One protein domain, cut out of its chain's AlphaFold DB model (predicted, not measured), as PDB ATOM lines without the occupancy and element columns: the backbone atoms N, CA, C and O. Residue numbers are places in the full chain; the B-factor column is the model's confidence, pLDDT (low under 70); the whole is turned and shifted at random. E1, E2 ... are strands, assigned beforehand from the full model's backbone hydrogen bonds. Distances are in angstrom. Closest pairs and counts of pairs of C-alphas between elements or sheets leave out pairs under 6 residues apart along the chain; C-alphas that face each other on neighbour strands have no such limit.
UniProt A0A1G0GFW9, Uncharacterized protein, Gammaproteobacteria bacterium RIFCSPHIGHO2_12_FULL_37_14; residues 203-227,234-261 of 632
ATOM      1  N   GLY A 203     231.438 195.420 273.967       68.56
ATOM      2  CA  GLY A 203     230.078 194.906 273.773       68.56
ATOM      3  C   GLY A 203     229.231 195.850 272.917       68.56
ATOM      4  O   GLY A 203     229.142 197.035 273.232       68.56
ATOM      5  N   ILE A 204     228.590 195.344 271.862       73.81
ATOM      6  CA  ILE A 204     227.589 196.073 271.065       73.81
ATOM      7  C   ILE A 204     226.267 195.312 271.168       73.81
ATOM      8  O   ILE A 204     226.166 194.182 270.703       73.81
ATOM      9  N   GLY A 205     225.267 195.912 271.818       62.81
ATOM     10  CA  GLY A 205     223.962 195.276 272.061       62.81
ATOM     11  C   GLY A 205     223.935 194.236 273.197       62.81
ATOM     12  O   GLY A 205     222.887 193.662 273.472       62.81
ATOM     13  N   THR A 206     225.046 194.054 273.923       59.44
ATOM     14  CA  THR A 206     225.140 193.240 275.151       59.44
ATOM     15  C   THR A 206     225.866 193.989 276.269       59.44
ATOM     16  O   THR A 206     226.779 194.777 276.017       59.44
ATOM     17  N   THR A 207     225.466 193.744 277.519       58.66
ATOM     18  CA  THR A 207     226.091 194.309 278.730       58.66
ATOM     19  C   THR A 207     227.113 193.373 279.382       58.66
ATOM     20  O   THR A 207     227.805 193.790 280.310       58.66
ATOM     21  N   GLY A 208     227.250 192.135 278.894       67.25
ATOM     22  CA  GLY A 208     228.188 191.134 279.410       67.25
ATOM     23  C   GLY A 208     229.010 190.484 278.298       67.25
ATOM     24  O   GLY A 208     228.780 189.309 278.021       67.25
ATOM     25  N   PRO A 209     229.947 191.210 277.655       68.88
ATOM     26  CA  PRO A 209     230.704 190.685 276.526       68.88
ATOM     27  C   PRO A 209     231.600 189.506 276.938       68.88
ATOM     28  O   PRO A 209     232.504 189.667 277.765       68.88
ATOM     29  N   ILE A 210     231.388 188.330 276.339       71.50
ATOM     30  CA  ILE A 210     232.155 187.103 276.652       71.50
ATOM     31  C   ILE A 210     233.475 186.985 275.869       71.50
ATOM     32  O   ILE A 210     234.309 186.129 276.167       71.50
ATOM     33  N   SER A 211     233.696 187.864 274.891       72.62
ATOM     34  CA  SER A 211     234.901 187.958 274.057       72.62
ATOM     35  C   SER A 211     235.359 189.411 273.889       72.62
ATOM     36  O   SER A 211     234.626 190.346 274.197       72.62
ATOM     37  N   LYS A 212     236.584 189.617 273.373       72.44
ATOM     38  CA  LYS A 212     237.173 190.961 273.162       72.44
ATOM     39  C   LYS A 212     236.302 191.898 272.325       72.44
ATOM     40  O   LYS A 212     236.344 193.107 272.525       72.44
ATOM     41  N   LEU A 213     235.537 191.337 271.402       77.25
ATOM     42  CA  LEU A 213     234.438 191.992 270.713       77.25
ATOM     43  C   LEU A 213     233.258 191.024 270.789       77.25
ATOM     44  O   LEU A 213     233.406 189.869 270.386       77.25
ATOM     45  N   ASP A 214     232.142 191.469 271.349       67.81
ATOM     46  CA  ASP A 214     230.900 190.705 271.458       67.81
ATOM     47  C   ASP A 214     229.753 191.570 270.930       67.81
ATOM     48  O   ASP A 214     229.510 192.677 271.418       67.81
ATOM     49  N   VAL A 215     229.105 191.105 269.868       75.19
ATOM     50  CA  VAL A 215     228.045 191.836 269.170       75.19
ATOM     51  C   VAL A 215     226.793 190.979 269.233       75.19
ATOM     52  O   VAL A 215     226.693 189.978 268.526       75.19
ATOM     53  N   GLN A 216     225.843 191.376 270.076       66.31
ATOM     54  CA  GLN A 216     224.584 190.665 270.281       66.31
ATOM     55  C   GLN A 216     223.428 191.547 269.807       66.31
ATOM     56  O   GLN A 216     223.192 192.621 270.351       66.31
ATOM     57  N   VAL A 217     222.711 191.102 268.780       65.88
ATOM     58  CA  VAL A 217     221.530 191.777 268.216       65.88
ATOM     59  C   VAL A 217     220.519 190.726 267.749       65.88
ATOM     60  O   VAL A 217     220.913 189.620 267.391       65.88
ATOM     61  N   ASP A 218     219.227 191.066 267.760       52.47
ATOM     62  CA  ASP A 218     218.124 190.089 267.675       52.47
ATOM     63  C   ASP A 218     217.897 189.437 266.299       52.47
ATOM     64  O   ASP A 218     217.201 188.426 266.235       52.47
ATOM     65  N   THR A 219     218.438 189.967 265.192       53.22
ATOM     66  CA  THR A 219     218.127 189.400 263.860       53.22
ATOM     67  C   THR A 219     219.257 189.364 262.829       53.22
ATOM     68  O   THR A 219     219.145 188.563 261.911       53.22
ATOM     69  N   ASP A 220     220.342 190.140 262.961       53.66
ATOM     70  CA  ASP A 220     221.521 190.047 262.078       53.66
ATOM     71  C   ASP A 220     222.737 190.790 262.673       53.66
ATOM     72  O   ASP A 220     222.670 191.989 262.955       53.66
ATOM     73  N   VAL A 221     223.886 190.115 262.812       59.03
ATOM     74  CA  VAL A 221     225.162 190.753 263.194       59.03
ATOM     75  C   VAL A 221     225.800 191.381 261.949       59.03
ATOM     76  O   VAL A 221     226.574 190.767 261.220       59.03
ATOM     77  N   HIS A 222     225.474 192.641 261.670       58.25
ATOM     78  CA  HIS A 222     226.116 193.394 260.590       58.25
ATOM     79  C   HIS A 222     227.504 193.908 261.011       58.25
ATOM     80  O   HIS A 222     227.663 195.073 261.366       58.25
ATOM     81  N   ILE A 223     228.538 193.064 260.932       66.75
ATOM     82  CA  ILE A 223     229.931 193.543 260.934       66.75
ATOM     83  C   ILE A 223     230.282 193.934 259.494       66.75
ATOM     84  O   ILE A 223     230.737 193.111 258.703       66.75
ATOM     85  N   SER A 224     230.008 195.189 259.132       54.81
ATOM     86  CA  SER A 224     230.356 195.713 257.810       54.81
ATOM     87  C   SER A 224     231.853 196.010 257.732       54.81
ATOM     88  O   SER A 224     232.360 196.880 258.438       54.81
ATOM     89  N   PHE A 225     232.556 195.309 256.847       61.00
ATOM     90  CA  PHE A 225     233.877 195.701 256.364       61.00
ATOM     91  C   PHE A 225     233.681 196.361 254.990       61.00
ATOM     92  O   PHE A 225     233.668 195.668 253.975       61.00
ATOM     93  N   GLY A 226     233.445 197.674 254.950       45.38
ATOM     94  CA  GLY A 226     233.166 198.418 253.714       45.38
ATOM     95  C   GLY A 226     233.695 199.852 253.757       45.38
ATOM     96  O   GLY A 226     233.920 200.394 254.840       45.38
ATOM     97  N   ASP A 227     233.922 200.439 252.577       36.06
ATOM     98  CA  ASP A 227     234.279 201.856 252.425       36.06
ATOM     99  C   ASP A 227     233.125 202.746 252.927       36.06
ATOM    100  O   ASP A 227     231.948 202.396 252.853       36.06
ATOM    101  N   GLY A 234     222.587 200.063 247.357       63.44
ATOM    102  CA  GLY A 234     223.624 200.019 246.323       63.44
ATOM    103  C   GLY A 234     225.008 199.537 246.766       63.44
ATOM    104  O   GLY A 234     225.746 199.069 245.906       63.44
ATOM    105  N   ASP A 235     225.350 199.572 248.059       68.62
ATOM    106  CA  ASP A 235     226.689 199.159 248.509       68.62
ATOM    107  C   ASP A 235     226.766 197.661 248.847       68.62
ATOM    108  O   ASP A 235     225.822 197.051 249.369       68.62
ATOM    109  N   GLY A 236     227.898 197.049 248.487       74.69
ATOM    110  CA  GLY A 236     228.203 195.643 248.737       74.69
ATOM    111  C   GLY A 236     228.955 195.458 250.050       74.69
ATOM    112  O   GLY A 236     229.898 196.190 250.331       74.69
ATOM    113  N   TYR A 237     228.568 194.463 250.843       76.56
ATOM    114  CA  TYR A 237     229.207 194.157 252.124       76.56
ATOM    115  C   TYR A 237     229.256 192.653 252.390       76.56
ATOM    116  O   TYR A 237     228.526 191.871 251.779       76.56
ATOM    117  N   LEU A 238     230.123 192.238 253.316       85.62
ATOM    118  CA  LEU A 238     230.177 190.866 253.814       85.62
ATOM    119  C   LEU A 238     229.258 190.720 255.028       85.62
ATOM    120  O   LEU A 238     229.397 191.457 255.999       85.62
ATOM    121  N   ARG A 239     228.340 189.758 254.987       83.31
ATOM    122  CA  ARG A 239     227.520 189.367 256.134       83.31
ATOM    123  C   ARG A 239     228.133 188.155 256.823       83.31
ATOM    124  O   ARG A 239     228.556 187.213 256.152       83.31
ATOM    125  N   LEU A 240     228.152 188.198 258.152       84.12
ATOM    126  CA  LEU A 240     228.546 187.109 259.037       84.12
ATOM    127  C   LEU A 240     227.401 186.908 260.025       84.12
ATOM    128  O   LEU A 240     226.955 187.875 260.634       84.12
ATOM    129  N   GLY A 241     226.917 185.684 260.193       78.62
ATOM    130  CA  GLY A 241     225.800 185.447 261.099       78.62
ATOM    131  C   GLY A 241     225.678 184.001 261.535       78.62
ATOM    132  O   GLY A 241     226.349 183.112 261.011       78.62
ATOM    133  N   TYR A 242     224.803 183.786 262.509       78.06
ATOM    134  CA  TYR A 242     224.428 182.474 263.011       78.06
ATOM    135  C   TYR A 242     222.909 182.424 263.153       78.06
ATOM    136  O   TYR A 242     222.320 183.299 263.785       78.06
ATOM    137  N   ASP A 243     222.279 181.426 262.543       77.69
ATOM    138  CA  ASP A 243     220.854 181.163 262.704       77.69
ATOM    139  C   ASP A 243     220.654 180.306 263.960       77.69
ATOM    140  O   ASP A 243     221.030 179.134 263.992       77.69
ATOM    141  N   GLY A 244     220.072 180.895 265.006       78.75
ATOM    142  CA  GLY A 244     219.803 180.205 266.270       78.75
ATOM    143  C   GLY A 244     218.662 179.182 266.217       78.75
ATOM    144  O   GLY A 244     218.527 178.401 267.151       78.75
ATOM    145  N   ILE A 245     217.845 179.180 265.160       81.19
ATOM    146  CA  ILE A 245     216.726 178.245 264.976       81.19
ATOM    147  C   ILE A 245     217.200 177.002 264.221       81.19
ATOM    148  O   ILE A 245     216.874 175.884 264.605       81.19
ATOM    149  N   ASN A 246     217.958 177.202 263.141       83.31
ATOM    150  CA  ASN A 246     218.443 176.118 262.281       83.31
ATOM    151  C   ASN A 246     219.895 175.693 262.584       83.31
ATOM    152  O   ASN A 246     220.416 174.793 261.928       83.31
ATOM    153  N   GLU A 247     220.537 176.337 263.564       86.88
ATOM    154  CA  GLU A 247     221.852 176.004 264.132       86.88
ATOM    155  C   GLU A 247     223.013 175.979 263.120       86.88
ATOM    156  O   GLU A 247     223.858 175.081 263.124       86.88
ATOM    157  N   TYR A 248     223.095 176.986 262.246       81.75
ATOM    158  CA  TYR A 248     224.221 177.128 261.318       81.75
ATOM    159  C   TYR A 248     224.793 178.545 261.281       81.75
ATOM    160  O   TYR A 248     224.078 179.544 261.353       81.75
ATOM    161  N   GLY A 249     226.115 178.628 261.113       85.06
ATOM    162  CA  GLY A 249     226.822 179.868 260.799       85.06
ATOM    163  C   GLY A 249     226.922 180.088 259.291       85.06
ATOM    164  O   GLY A 249     226.970 179.130 258.520       85.06
ATOM    165  N   TRP A 250     226.988 181.344 258.858       87.31
ATOM    166  CA  TRP A 250     227.135 181.692 257.449       87.31
ATOM    167  C   TRP A 250     228.053 182.895 257.237       87.31
ATOM    168  O   TRP A 250     228.192 183.776 258.087       87.31
ATOM    169  N   ILE A 251     228.679 182.904 256.061       90.00
ATOM    170  CA  ILE A 251     229.500 183.987 255.528       90.00
ATOM    171  C   ILE A 251     228.986 184.233 254.116       90.00
ATOM    172  O   ILE A 251     229.040 183.327 253.287       90.00
ATOM    173  N   SER A 252     228.463 185.423 253.829       89.44
ATOM    174  CA  SER A 252     227.925 185.710 252.497       89.44
ATOM    175  C   SER A 252     228.059 187.181 252.134       89.44
ATOM    176  O   SER A 252     227.582 188.046 252.868       89.44
ATOM    177  N   PRO A 253     228.628 187.496 250.966       89.19
ATOM    178  CA  PRO A 253     228.529 188.822 250.388       89.19
ATOM    179  C   PRO A 253     227.073 189.151 250.054       89.19
ATOM    180  O   PRO A 253     226.311 188.288 249.607       89.19
ATOM    181  N   TYR A 254     226.687 190.404 250.248       85.50
ATOM    182  CA  TYR A 254     225.364 190.914 249.932       85.50
ATOM    183  C   TYR A 254     225.473 192.305 249.320       85.50
ATOM    184  O   TYR A 254     226.187 193.162 249.833       85.50
ATOM    185  N   LEU A 255     224.735 192.530 248.237       85.88
ATOM    186  CA  LEU A 255     224.583 193.833 247.602       85.88
ATOM    187  C   LEU A 255     223.171 194.360 247.868       85.88
ATOM    188  O   LEU A 255     222.188 193.717 247.479       85.88
ATOM    189  N   GLY A 256     223.073 195.533 248.503       77.81
ATOM    190  CA  GLY A 256     221.805 196.214 248.786       77.81
ATOM    191  C   GLY A 256     220.880 196.258 247.566       77.81
ATOM    192  O   GLY A 256     221.280 196.700 246.495       77.81
ATOM    193  N   GLY A 257     219.651 195.748 247.697       78.19
ATOM    194  CA  GLY A 257     218.657 195.743 246.613       78.19
ATOM    195  C   GLY A 257     218.898 194.739 245.475       78.19
ATOM    196  O   GLY A 257     218.022 194.582 244.631       78.19
ATOM    197  N   THR A 258     220.032 194.024 245.456       86.88
ATOM    198  CA  THR A 258     220.338 193.012 244.421       86.88
ATOM    199  C   THR A 258     220.464 191.591 244.983       86.88
ATOM    200  O   THR A 258     220.273 190.628 244.246       86.88
ATOM    201  N   GLY A 259     220.785 191.433 246.273       86.44
ATOM    202  CA  GLY A 259     220.866 190.128 246.939       86.44
ATOM    203  C   GLY A 259     222.289 189.593 247.122       86.44
ATOM    204  O   GLY A 259     223.269 190.335 247.041       86.44
ATOM    205  N   ILE A 260     222.383 188.289 247.396       87.94
ATOM    206  CA  ILE A 260     223.637 187.567 247.663       87.94
ATOM    207  C   ILE A 260     224.546 187.565 246.423       87.94
ATOM    208  O   ILE A 260     224.060 187.494 245.290       87.94
ATOM    209  N   LYS A 261     225.862 187.661 246.643       90.56
ATOM    210  CA  LYS A 261     226.906 187.610 245.605       90.56
ATOM    211  C   LYS A 261     227.925 186.510 245.896       90.56
ATOM    212  O   LYS A 261     227.955 185.967 246.997       90.56
TER     213      LYS A 261
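This is residues 203 to 227 and 234 to 261 of the 632 residues of an uncharacterized protein of Gammaproteobacteria bacterium RIFCSPHIGHO2_12_FULL_37_14 (UniProt A0A1G0GFW9). With little regular structure, the printed part is a looped-back stretch, residues 203 to 215, ending in the short strand E1, then a stretch with no named element, and a long two-stranded hairpin, E2 and E3. The 53 printed residues hold no named helix and three named strands, E1, E2, E3 in order, all strand in class, with under half of the residues in them; the sheet E2 - E3 is antiparallel. The whole is loose and flat, with a radius of gyration of the C-alphas of 12.6 A and spans of 35 by 29 by 15 A.

Residues 203 to 204 pair, parallel, with residues 214 to 215 of E1, residues 213 to 215, which pairs with no named strand. E2, residues 236 to 243, and E3, residues 248 to 255, form a hairpin, antiparallel at 160 degrees, with a tight link. C-alphas 238 and 253 face each other at 4.3 A; N 239 and O 252 are 2.8 A apart, within hydrogen-bond range. E1 is apart from both.

E1 begins at C-alpha 213 (234.438, 191.992, 270.713). E2 is 21.4 A long; E3, 21.6 A, ends at C-alpha 255 (224.583, 193.833, 247.602).

Residues 228 to 233 are not printed; C-alphas 227 and 234 are 12.4 A apart across the cut. Mean pLDDT of the printed part is 73.1, under 70 at residues 216 to 227, among others.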